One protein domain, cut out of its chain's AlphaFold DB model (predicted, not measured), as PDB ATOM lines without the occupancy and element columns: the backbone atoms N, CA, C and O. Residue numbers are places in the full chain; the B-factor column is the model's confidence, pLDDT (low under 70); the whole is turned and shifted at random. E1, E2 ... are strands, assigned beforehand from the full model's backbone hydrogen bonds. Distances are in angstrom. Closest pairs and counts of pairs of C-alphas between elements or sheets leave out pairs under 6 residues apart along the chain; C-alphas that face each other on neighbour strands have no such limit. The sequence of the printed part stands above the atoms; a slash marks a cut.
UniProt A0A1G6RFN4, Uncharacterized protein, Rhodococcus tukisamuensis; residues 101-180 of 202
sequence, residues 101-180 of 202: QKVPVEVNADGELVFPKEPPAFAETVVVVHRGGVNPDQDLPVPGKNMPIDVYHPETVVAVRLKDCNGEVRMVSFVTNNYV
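What this domain is: This is residues 101 to 180 of the 202 residues of an uncharacterized protein of Rhodococcus tukisamuensis (UniProt A0A1G6RFN4). One six-stranded sheet curls like part of a barrel, open between edge strands E2 and E4; residues 142 to 156 cross this opening, and 149 to 150 pair antiparallel with 112 to 113 of E2. The 80 printed residues hold no named helix and strands E1 to E6; the mixed sheet runs E2 E1 E6 E5 E3 E4. The class is all strand, with 33 residues in strands; the whole is compact, radius of gyration of the C-alphas 11.6 A, spanning 34 by 28 by 20 A.

Where its parts are: Find C-alpha 105 at (-26.890, -9.687, -35.715), where E1, residues 105 to 107, begins. Next come E2, 112 to 114; E3, 125 to 130, 16.2 A long; E4, 137 to 141; E5, 157 to 163, 17.5 A; and E6, 169 to 177, 22.8 A, ending at (-19.865, -12.900, -40.200).

How they stand to each other: Look for N 114 and O 106, 2.8 A apart, in the antiparallel hairpin E1 and E2. E1 is parallel to E6, with N 176 and O 105 at 3.1 A. Antiparallel pairs follow: E6 and E5, N 160 and O 173, 2.8 A; E5 and E3, N 127 and O 161, 2.7 A; E3 and E4, N 126 and O 140, 2.7 A.

The domain as a whole: The printed part has no cut; the link E4 to E5 is long. Confidence is under 70 in 25 residues, among them 131 to 137.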
ATOM      1  N   GLN A 101     -26.805  -9.450 -24.350       47.16
ATOM      2  CA  GLN A 101     -27.645 -10.600 -24.614       47.16
ATOM      3  C   GLN A 101     -28.013 -10.677 -26.089       47.16
ATOM      4  O   GLN A 101     -28.084  -9.695 -26.822       47.16
ATOM      5  N   LYS A 102     -28.196 -11.934 -26.480       54.47
ATOM      6  CA  LYS A 102     -28.148 -12.540 -27.804       54.47
ATOM      7  C   LYS A 102     -29.296 -12.075 -28.713       54.47
ATOM      8  O   LYS A 102     -30.167 -12.877 -29.044       54.47
ATOM      9  N   VAL A 103     -29.317 -10.807 -29.119       58.66
ATOM     10  CA  VAL A 103     -29.916 -10.456 -30.414       58.66
ATOM     11  C   VAL A 103     -28.853 -10.819 -31.440       58.66
ATOM     12  O   VAL A 103     -27.899 -10.060 -31.562       58.66
ATOM     13  N   PRO A 104     -28.906 -11.997 -32.091       69.00
ATOM     14  CA  PRO A 104     -27.936 -12.290 -33.136       69.00
ATOM     15  C   PRO A 104     -28.064 -11.193 -34.192       69.00
ATOM     16  O   PRO A 104     -29.176 -10.849 -34.581       69.00
ATOM     17  N   VAL A 105     -26.949 -10.586 -34.569       80.56
ATOM     18  CA  VAL A 105     -26.890  -9.687 -35.715       80.56
ATOM     19  C   VAL A 105     -25.880 -10.298 -36.660       80.56
ATOM     20  O   VAL A 105     -24.796 -10.708 -36.243       80.56
ATOM     21  N   GLU A 106     -26.267 -10.408 -37.916       83.88
ATOM     22  CA  GLU A 106     -25.474 -11.063 -38.941       83.88
ATOM     23  C   GLU A 106     -25.189 -10.070 -40.053       83.88
ATOM     24  O   GLU A 106     -25.978  -9.158 -40.294       83.88
ATOM     25  N   VAL A 107     -24.061 -10.258 -40.725       84.50
ATOM     26  CA  VAL A 107     -23.820  -9.637 -42.024       84.50
ATOM     27  C   VAL A 107     -24.017 -10.719 -43.075       84.50
ATOM     28  O   VAL A 107     -23.400 -11.786 -42.980       84.50
ATOM     29  N   ASN A 108     -24.926 -10.479 -44.019       84.62
ATOM     30  CA  ASN A 108     -25.188 -11.407 -45.116       84.62
ATOM     31  C   ASN A 108     -24.131 -11.270 -46.231       84.62
ATOM     32  O   ASN A 108     -23.223 -10.441 -46.160       84.62
ATOM     33  N   ALA A 109     -24.234 -12.112 -47.262       80.81
ATOM     34  CA  ALA A 109     -23.299 -12.107 -48.390       80.81
ATOM     35  C   ALA A 109     -23.311 -10.787 -49.183       80.81
ATOM     36  O   ALA A 109     -22.294 -10.419 -49.766       80.81
ATOM     37  N   ASP A 110     -24.431 -10.066 -49.157       83.69
ATOM     38  CA  ASP A 110     -24.609  -8.779 -49.830       83.69
ATOM     39  C   ASP A 110     -24.008  -7.604 -49.032       83.69
ATOM     40  O   ASP A 110     -23.988  -6.471 -49.506       83.69
ATOM     41  N   GLY A 111     -23.459  -7.865 -47.838       83.06
ATOM     42  CA  GLY A 111     -22.868  -6.839 -46.976       83.06
ATOM     43  C   GLY A 111     -23.887  -6.089 -46.117       83.06
ATOM     44  O   GLY A 111     -23.571  -5.040 -45.553       83.06
ATOM     45  N   GLU A 112     -25.096  -6.625 -45.984       87.06
ATOM     46  CA  GLU A 112     -26.179  -6.018 -45.226       87.06
ATOM     47  C   GLU A 112     -26.232  -6.565 -43.796       87.06
ATOM     48  O   GLU A 112     -26.075  -7.766 -43.559       87.06
ATOM     49  N   LEU A 113     -26.529  -5.692 -42.829       85.56
ATOM     50  CA  LEU A 113     -26.876  -6.105 -41.473       85.56
ATOM     51  C   LEU A 113     -28.295  -6.660 -41.440       85.56
ATOM     52  O   LEU A 113     -29.266  -5.967 -41.754       85.56
ATOM     53  N   VAL A 114     -28.407  -7.899 -40.974       85.44
ATOM     54  CA  VAL A 114     -29.663  -8.627 -40.834       85.44
ATOM     55  C   VAL A 114     -29.890  -8.975 -39.369       85.44
ATOM     56  O   VAL A 114     -29.001  -9.461 -38.667       85.44
ATOM     57  N   PHE A 115     -31.122  -8.750 -38.917       83.56
ATOM     58  CA  PHE A 115     -31.605  -9.148 -37.602       83.56
ATOM     59  C   PHE A 115     -32.472 -10.409 -37.761       83.56
ATOM     60  O   PHE A 115     -33.632 -10.301 -38.162       83.56
ATOM     61  N   PRO A 116     -31.968 -11.619 -37.437       75.56
ATOM     62  CA  PRO A 116     -32.732 -12.867 -37.535       75.56
ATOM     63  C   PRO A 116     -33.938 -12.907 -36.588       75.56
ATOM     64  O   PRO A 116     -34.839 -13.733 -36.736       75.56
ATOM     65  N   LYS A 117     -33.939 -12.039 -35.572       77.19
ATOM     66  CA  LYS A 117     -35.052 -11.808 -34.653       77.19
ATOM     67  C   LYS A 117     -35.374 -10.328 -34.625       77.19
ATOM     68  O   LYS A 117     -34.479  -9.502 -34.748       77.19
ATOM     69  N   GLU A 118     -36.643 -10.020 -34.395       77.62
ATOM     70  CA  GLU A 118     -37.099  -8.642 -34.271       77.62
ATOM     71  C   GLU A 118     -36.324  -7.914 -33.155       77.62
ATOM     72  O   GLU A 118     -36.192  -8.463 -32.051       77.62
ATOM     73  N   PRO A 119     -35.787  -6.711 -33.436       77.19
ATOM     74  CA  PRO A 119     -35.176  -5.875 -32.416       77.19
ATOM     75  C   PRO A 119     -36.156  -5.611 -31.260       77.19
ATOM     76  O   PRO A 119     -37.370  -5.553 -31.476       77.19
ATOM     77  N   PRO A 120     -35.672  -5.453 -30.017       76.44
ATOM     78  CA  PRO A 120     -36.536  -5.111 -28.894       76.44
ATOM     79  C   PRO A 120     -37.334  -3.829 -29.156       76.44
ATOM     80  O   PRO A 120     -36.801  -2.884 -29.720       76.44
ATOM     81  N   ALA A 121     -38.570  -3.746 -28.654       79.25
ATOM     82  CA  ALA A 121     -39.457  -2.595 -28.886       79.25
ATOM     83  C   ALA A 121     -38.929  -1.247 -28.354       79.25
ATOM     84  O   ALA A 121     -39.469  -0.202 -28.698       79.25
ATOM     85  N   PHE A 122     -37.908  -1.261 -27.492       77.06
ATOM     86  CA  PHE A 122     -37.239  -0.040 -27.041       77.06
ATOM     87  C   PHE A 122     -36.224   0.493 -28.059       77.06
ATOM     88  O   PHE A 122     -35.752   1.609 -27.883       77.06
ATOM     89  N   ALA A 123     -35.799  -0.320 -29.029       77.38
ATOM     90  CA  ALA A 123     -34.700   0.001 -29.923       77.38
ATOM     91  C   ALA A 123     -35.186   0.954 -31.020       77.38
ATOM     92  O   ALA A 123     -35.995   0.571 -31.860       77.38
ATOM     93  N   GLU A 124     -34.641   2.167 -31.017       78.06
ATOM     94  CA  GLU A 124     -34.952   3.220 -31.990       78.06
ATOM     95  C   GLU A 124     -33.851   3.331 -33.050       78.06
ATOM     96  O   GLU A 124     -34.120   3.414 -34.250       78.06
ATOM     97  N   THR A 125     -32.586   3.274 -32.616       80.75
ATOM     98  CA  THR A 125     -31.428   3.380 -33.516       80.75
ATOM     99  C   THR A 125     -30.391   2.294 -33.267       80.75
ATOM    100  O   THR A 125     -30.114   1.913 -32.127       80.75
ATOM    101  N   VAL A 126     -29.782   1.848 -34.357       82.31
ATOM    102  CA  VAL A 126     -28.675   0.906 -34.453       82.31
ATOM    103  C   VAL A 126     -27.395   1.701 -34.653       82.31
ATOM    104  O   VAL A 126     -27.315   2.502 -35.572       82.31
ATOM    105  N   VAL A 127     -26.379   1.470 -33.834       81.75
ATOM    106  CA  VAL A 127     -25.055   2.067 -34.016       81.75
ATOM    107  C   VAL A 127     -24.094   0.998 -34.478       81.75
ATOM    108  O   VAL A 127     -23.873   0.028 -33.748       81.75
ATOM    109  N   VAL A 128     -23.525   1.171 -35.664       83.56
ATOM    110  CA  VAL A 128     -22.565   0.222 -36.233       83.56
ATOM    111  C   VAL A 128     -21.154   0.614 -35.826       83.56
ATOM    112  O   VAL A 128     -20.718   1.735 -36.079       83.56
ATOM    113  N   VAL A 129     -20.446  -0.327 -35.203       78.88
ATOM    114  CA  VAL A 129     -19.070  -0.147 -34.739       78.88
ATOM    115  C   VAL A 129     -18.122  -0.866 -35.693       78.88
ATOM    116  O   VAL A 129     -18.225  -2.082 -35.884       78.88
ATOM    117  N   HIS A 130     -17.167  -0.120 -36.249       78.06
ATOM    118  CA  HIS A 130     -16.176  -0.613 -37.210       78.06
ATOM    119  C   HIS A 130     -14.784  -0.799 -36.586       78.06
ATOM    120  O   HIS A 130     -14.343  -0.037 -35.724       78.06
ATOM    121  N   ARG A 131     -14.038  -1.797 -37.068       68.75
ATOM    122  CA  ARG A 131     -12.654  -2.084 -36.680       68.75
ATOM    123  C   ARG A 131     -11.725  -0.977 -37.178       68.75
ATOM    124  O   ARG A 131     -11.471  -0.869 -38.372       68.75
ATOM    125  N   GLY A 132     -11.150  -0.209 -36.252       59.88
ATOM    126  CA  GLY A 132     -10.096   0.771 -36.555       59.88
ATOM    127  C   GLY A 132     -10.550   1.974 -37.392       59.88
ATOM    128  O   GLY A 132      -9.706   2.642 -37.987       59.88
ATOM    129  N   GLY A 133     -11.859   2.238 -37.465       53.03
ATOM    130  CA  GLY A 133     -12.425   3.337 -38.245       53.03
ATOM    131  C   GLY A 133     -12.199   4.713 -37.609       53.03
ATOM    132  O   GLY A 133     -12.217   4.858 -36.390       53.03
ATOM    133  N   VAL A 134     -12.013   5.732 -38.456       47.97
ATOM    134  CA  VAL A 134     -11.894   7.155 -38.063       47.97
ATOM    135  C   VAL A 134     -13.272   7.827 -37.943       47.97
ATOM    136  O   VAL A 134     -13.381   8.914 -37.387       47.97
ATOM    137  N   ASN A 135     -14.331   7.171 -38.429       56.88
ATOM    138  CA  ASN A 135     -15.714   7.589 -38.220       56.88
ATOM    139  C   ASN A 135     -16.413   6.489 -37.404       56.88
ATOM    140  O   ASN A 135     -16.792   5.465 -37.976       56.88
ATOM    141  N   PRO A 136     -16.434   6.621 -36.066       55.91
ATOM    142  CA  PRO A 136     -16.535   5.472 -35.172       55.91
ATOM    143  C   PRO A 136     -17.936   4.878 -35.062       55.91
ATOM    144  O   PRO A 136     -18.046   3.743 -34.614       55.91
ATOM    145  N   ASP A 137     -18.976   5.596 -35.481       62.56
ATOM    146  CA  ASP A 137     -20.354   5.239 -35.176       62.56
ATOM    147  C   ASP A 137     -21.306   5.743 -36.255       62.56
ATOM    148  O   ASP A 137     -21.554   6.944 -36.381       62.56
ATOM    149  N   GLN A 138     -21.848   4.816 -37.043       75.75
ATOM    150  CA  GLN A 138     -22.950   5.126 -37.945       75.75
ATOM    151  C   GLN A 138     -24.263   4.824 -37.225       75.75
ATOM    152  O   GLN A 138     -24.590   3.660 -36.992       75.75
ATOM    153  N   ASP A 139     -24.996   5.879 -36.867       75.75
ATOM    154  CA  ASP A 139     -26.359   5.769 -36.353       75.75
ATOM    155  C   ASP A 139     -27.312   5.510 -37.531       75.75
ATOM    156  O   ASP A 139     -27.433   6.311 -38.461       75.75
ATOM    157  N   LEU A 140     -27.982   4.366 -37.492       82.56
ATOM    158  CA  LEU A 140     -28.927   3.881 -38.487       82.56
ATOM    159  C   LEU A 140     -30.284   3.668 -37.811       82.56
ATOM    160  O   LEU A 140     -30.330   3.273 -36.644       82.56
ATOM    161  N   PRO A 141     -31.408   3.927 -38.494       81.12
ATOM    162  CA  PRO A 141     -32.713   3.605 -37.938       81.12
ATOM    163  C   PRO A 141     -32.812   2.098 -37.693       81.12
ATOM    164  O   PRO A 141     -32.295   1.297 -38.477       81.12
ATOM    165  N   VAL A 142     -33.482   1.703 -36.610       78.06
ATOM    166  CA  VAL A 142     -33.796   0.288 -36.406       78.06
ATOM    167  C   VAL A 142     -34.720  -0.175 -37.530       78.06
ATOM    168  O   VAL A 142     -35.767   0.437 -37.761       78.06
ATOM    169  N   PRO A 143     -34.349  -1.242 -38.256       69.44
ATOM    170  CA  PRO A 143     -35.164  -1.729 -39.342       69.44
ATOM    171  C   PRO A 143     -36.456  -2.307 -38.773       69.44
ATOM    172  O   PRO A 143     -36.451  -3.110 -37.836       69.44
ATOM    173  N   GLY A 144     -37.580  -1.930 -39.383       64.44
ATOM    174  CA  GLY A 144     -38.818  -2.688 -39.234       64.44
ATOM    175  C   GLY A 144     -38.639  -4.116 -39.764       64.44
ATOM    176  O   GLY A 144     -37.675  -4.401 -40.477       64.44
ATOM    177  N   LYS A 145     -39.567  -5.022 -39.416       53.88
ATOM    178  CA  LYS A 145     -39.548  -6.453 -39.792       53.88
ATOM    179  C   LYS A 145     -38.876  -6.717 -41.154       53.88
ATOM    180  O   LYS A 145     -39.450  -6.406 -42.194       53.88
ATOM    181  N   ASN A 146     -37.703  -7.357 -41.115       55.50
ATOM    182  CA  ASN A 146     -36.941  -7.869 -42.262       55.50
ATOM    183  C   ASN A 146     -36.382  -6.833 -43.250       55.50
ATOM    184  O   ASN A 146     -36.140  -7.190 -44.401       55.50
ATOM    185  N   MET A 147     -36.171  -5.579 -42.847       66.62
ATOM    186  CA  MET A 147     -35.444  -4.642 -43.704       66.62
ATOM    187  C   MET A 147     -33.931  -4.786 -43.464       66.62
ATOM    188  O   MET A 147     -33.485  -4.548 -42.340       66.62
ATOM    189  N   PRO A 148     -33.142  -5.212 -44.464       76.75
ATOM    190  CA  PRO A 148     -31.691  -5.202 -44.344       76.75
ATOM    191  C   PRO A 148     -31.171  -3.763 -44.246       76.75
ATOM    192  O   PRO A 148     -31.799  -2.832 -44.756       76.75
ATOM    193  N   ILE A 149     -30.034  -3.579 -43.573       82.50
ATOM    194  CA  ILE A 149     -29.343  -2.287 -43.526       82.50
ATOM    195  C   ILE A 149     -28.023  -2.404 -44.281       82.50
ATOM    196  O   ILE A 149     -27.135  -3.133 -43.840       82.50
ATOM    197  N   ASP A 150     -27.876  -1.652 -45.368       83.12
ATOM    198  CA  ASP A 150     -26.610  -1.552 -46.094       83.12
ATOM    199  C   ASP A 150     -25.513  -0.979 -45.195       83.12
ATOM    200  O   ASP A 150     -25.666   0.097 -44.602       83.12
ATOM    201  N   VAL A 151     -24.376  -1.672 -45.128       79.75
ATOM    202  CA  VAL A 151     -23.193  -1.185 -44.420       79.75
ATOM    203  C   VAL A 151     -22.060  -0.956 -45.402       79.75
ATOM    204  O   VAL A 151     -21.771  -1.783 -46.254       79.75
ATOM    205  N   TYR A 152     -21.385   0.183 -45.268       76.94
ATOM    206  CA  TYR A 152     -20.345   0.614 -46.206       76.94
ATOM    207  C   TYR A 152     -19.049  -0.222 -46.126       76.94
ATOM    208  O   TYR A 152     -18.312  -0.312 -47.104       76.94
ATOM    209  N   HIS A 153     -18.782  -0.850 -44.976       75.75
ATOM    210  CA  HIS A 153     -17.604  -1.695 -44.728       75.75
ATOM    211  C   HIS A 153     -17.963  -2.944 -43.903       75.75
ATOM    212  O   HIS A 153     -17.550  -3.037 -42.736       75.75
ATOM    213  N   PRO A 154     -18.758  -3.877 -44.458       75.12
ATOM    214  CA  PRO A 154     -19.254  -5.063 -43.753       75.12
ATOM    215  C   PRO A 154     -18.132  -5.910 -43.135       75.12
ATOM    216  O   PRO A 154     -18.262  -6.408 -42.020       75.12
ATOM    217  N   GLU A 155     -16.986  -6.003 -43.808       71.44
ATOM    218  CA  GLU A 155     -15.795  -6.747 -43.389       71.44
ATOM    219  C   GLU A 155     -15.102  -6.172 -42.146       71.44
ATOM    220  O   GLU A 155     -14.291  -6.843 -41.502       71.44
ATOM    221  N   THR A 156     -15.405  -4.920 -41.808       73.69
ATOM    222  CA  THR A 156     -14.834  -4.236 -40.645       73.69
ATOM    223  C   THR A 156     -15.809  -4.151 -39.481       73.69
ATOM    224  O   THR A 156     -15.397  -3.740 -38.400       73.69
ATOM    225  N   VAL A 157     -17.081  -4.516 -39.658       75.69
ATOM    226  CA  VAL A 157     -18.069  -4.423 -38.580       75.69
ATOM    227  C   VAL A 157     -17.721  -5.414 -37.477       75.69
ATOM    228  O   VAL A 157     -17.517  -6.600 -37.723       75.69
ATOM    229  N   VAL A 158     -17.667  -4.925 -36.241       74.75
ATOM    230  CA  VAL A 158     -17.350  -5.753 -35.068       74.75
ATOM    231  C   VAL A 158     -18.532  -5.892 -34.122       74.75
ATOM    232  O   VAL A 158     -18.703  -6.934 -33.489       74.75
ATOM    233  N   ALA A 159     -19.357  -4.855 -34.010       80.06
ATOM    234  CA  ALA A 159     -20.471  -4.831 -33.080       80.06
ATOM    235  C   ALA A 159     -21.544  -3.841 -33.524       80.06
ATOM    236  O   ALA A 159     -21.308  -2.933 -34.318       80.06
ATOM    237  N   VAL A 160     -22.720  -4.020 -32.943       82.50
ATOM    238  CA  VAL A 160     -23.891  -3.181 -33.121       82.50
ATOM    239  C   VAL A 160     -24.447  -2.809 -31.750       82.50
ATOM    240  O   VAL A 160     -24.591  -3.665 -30.877       82.50
ATOM    241  N   ARG A 161     -24.785  -1.536 -31.542       83.94
ATOM    242  CA  ARG A 161     -25.424  -1.047 -30.309       83.94
ATOM    243  C   ARG A 161     -26.853  -0.619 -30.601       83.94
ATOM    244  O   ARG A 161     -27.096   0.004 -31.622       83.94
ATOM    245  N   LEU A 162     -27.788  -0.919 -29.710       78.88
ATOM    246  CA  LEU A 162     -29.166  -0.439 -29.811       78.88
ATOM    247  C   LEU A 162     -29.382   0.678 -28.790       78.88
ATOM    248  O   LEU A 162     -29.178   0.465 -27.587       78.88
ATOM    249  N   LYS A 163     -29.789   1.853 -29.274       76.50
ATOM    250  CA  LYS A 163     -30.193   2.989 -28.439       76.50
ATOM    251  C   LYS A 163     -31.713   3.081 -28.361       76.50
ATOM    252  O   LYS A 163     -32.409   2.692 -29.300       76.50
ATOM    253  N   ASP A 164     -32.208   3.599 -27.245       73.88
ATOM    254  CA  ASP A 164     -33.617   3.948 -27.090       73.88
ATOM    255  C   ASP A 164     -33.942   5.360 -27.603       73.88
ATOM    256  O   ASP A 164     -33.075   6.077 -28.104       73.88
ATOM    257  N   CYS A 165     -35.205   5.768 -27.472       78.06
ATOM    258  CA  CYS A 165     -35.686   7.085 -27.893       78.06
ATOM    259  C   CYS A 165     -35.038   8.270 -27.149       78.06
ATOM    260  O   CYS A 165     -35.148   9.403 -27.611       78.06
ATOM    261  N   ASN A 166     -34.352   8.027 -26.027       72.25
ATOM    262  CA  ASN A 166     -33.587   9.040 -25.299       72.25
ATOM    263  C   ASN A 166     -32.108   9.064 -25.725       72.25
ATOM    264  O   ASN A 166     -31.321   9.831 -25.173       72.25
ATOM    265  N   GLY A 167     -31.714   8.218 -26.683       65.88
ATOM    266  CA  GLY A 167     -30.330   8.048 -27.115       65.88
ATOM    267  C   GLY A 167     -29.488   7.181 -26.174       65.88
ATOM    268  O   GLY A 167     -28.278   7.071 -26.384       65.88
ATOM    269  N   GLU A 168     -30.085   6.549 -25.156       70.25
ATOM    270  CA  GLU A 168     -29.352   5.702 -24.212       70.25
ATOM    271  C   GLU A 168     -29.079   4.323 -24.815       70.25
ATOM    272  O   GLU A 168     -29.989   3.654 -25.308       70.25
ATOM    273  N   VAL A 169     -27.830   3.851 -24.732       69.56
ATOM    274  CA  VAL A 169     -27.468   2.493 -25.161       69.56
ATOM    275  C   VAL A 169     -28.033   1.482 -24.167       69.56
ATOM    276  O   VAL A 169     -27.604   1.407 -23.018       69.56
ATOM    277  N   ARG A 170     -28.982   0.669 -24.629       64.00
ATOM    278  CA  ARG A 170     -29.637  -0.367 -23.814       64.00
ATOM    279  C   ARG A 170     -29.078  -1.762 -24.066       64.00
ATOM    280  O   ARG A 170     -29.226  -2.640 -23.219       64.00
ATOM    281  N   MET A 171     -28.467  -1.981 -25.230       69.94
ATOM    282  CA  MET A 171     -27.990  -3.295 -25.652       69.94
ATOM    283  C   MET A 171     -26.816  -3.186 -26.622       69.94
ATOM    284  O   MET A 171     -26.734  -2.249 -27.416       69.94
ATOM    285  N   VAL A 172     -25.935  -4.184 -26.575       74.62
ATOM    286  CA  VAL A 172     -24.832  -4.368 -27.522       74.62
ATOM    287  C   VAL A 172     -24.857  -5.808 -28.018       74.62
ATOM    288  O   VAL A 172     -24.978  -6.735 -27.218       74.62
ATOM    289  N   SER A 173     -24.741  -5.983 -29.332       76.50
ATOM    290  CA  SER A 173     -24.607  -7.275 -29.991       76.50
ATOM    291  C   SER A 173     -23.340  -7.331 -30.840       76.50
ATOM    292  O   SER A 173     -22.900  -6.321 -31.386       76.50
ATOM    293  N   PHE A 174     -22.752  -8.518 -30.947       75.31
ATOM    294  CA  PHE A 174     -21.612  -8.775 -31.818       75.31
ATOM    295  C   PHE A 174     -22.093  -9.307 -33.153       75.31
ATOM    296  O   PHE A 174     -22.999 -10.139 -33.207       75.31
ATOM    297  N   VAL A 175     -21.452  -8.831 -34.213       78.12
ATOM    298  CA  VAL A 175     -21.777  -9.266 -35.563       78.12
ATOM    299  C   VAL A 175     -21.078 -10.585 -35.840       78.12
ATOM    300  O   VAL A 175     -19.856 -10.688 -35.735       78.12
ATOM    301  N   THR A 176     -21.854 -11.605 -36.189       68.31
ATOM    302  CA  THR A 176     -21.310 -12.858 -36.709       68.31
ATOM    303  C   THR A 176     -21.251 -12.771 -38.220       68.31
ATOM    304  O   THR A 176     -22.276 -12.590 -38.881       68.31
ATOM    305  N   ASN A 177     -20.043 -12.876 -38.764       63.44
ATOM    306  CA  ASN A 177     -19.865 -12.900 -40.200       63.44
ATOM    307  C   ASN A 177     -20.168 -14.313 -40.720       63.44
ATOM    308  O   ASN A 177     -19.379 -15.232 -40.503       63.44
ATOM    309  N   ASN A 178     -21.315 -14.475 -41.380       55.97
ATOM    310  CA  ASN A 178     -21.707 -15.726 -42.033       55.97
ATOM    311  C   ASN A 178     -21.228 -15.788 -43.488       55.97
ATOM    312  O   ASN A 178     -21.711 -16.625 -44.250       55.97
ATOM    313  N   TYR A 179     -20.284 -14.924 -43.879       51.84
ATOM    314  CA  TYR A 179     -19.666 -14.956 -45.196       51.84
ATOM    315  C   TYR A 179     -18.932 -16.284 -45.389       51.84
ATOM    316  O   TYR A 179     -17.762 -16.454 -45.038       51.84
ATOM    317  N   VAL A 180     -19.647 -17.252 -45.958       47.16
ATOM    318  CA  VAL A 180     -19.033 -18.343 -46.695       47.16
ATOM    319  C   VAL A 180     -18.466 -17.655 -47.918       47.16
ATOM    320  O   VAL A 180     -19.195 -17.360 -48.861       47.16
TER     321      VAL A 180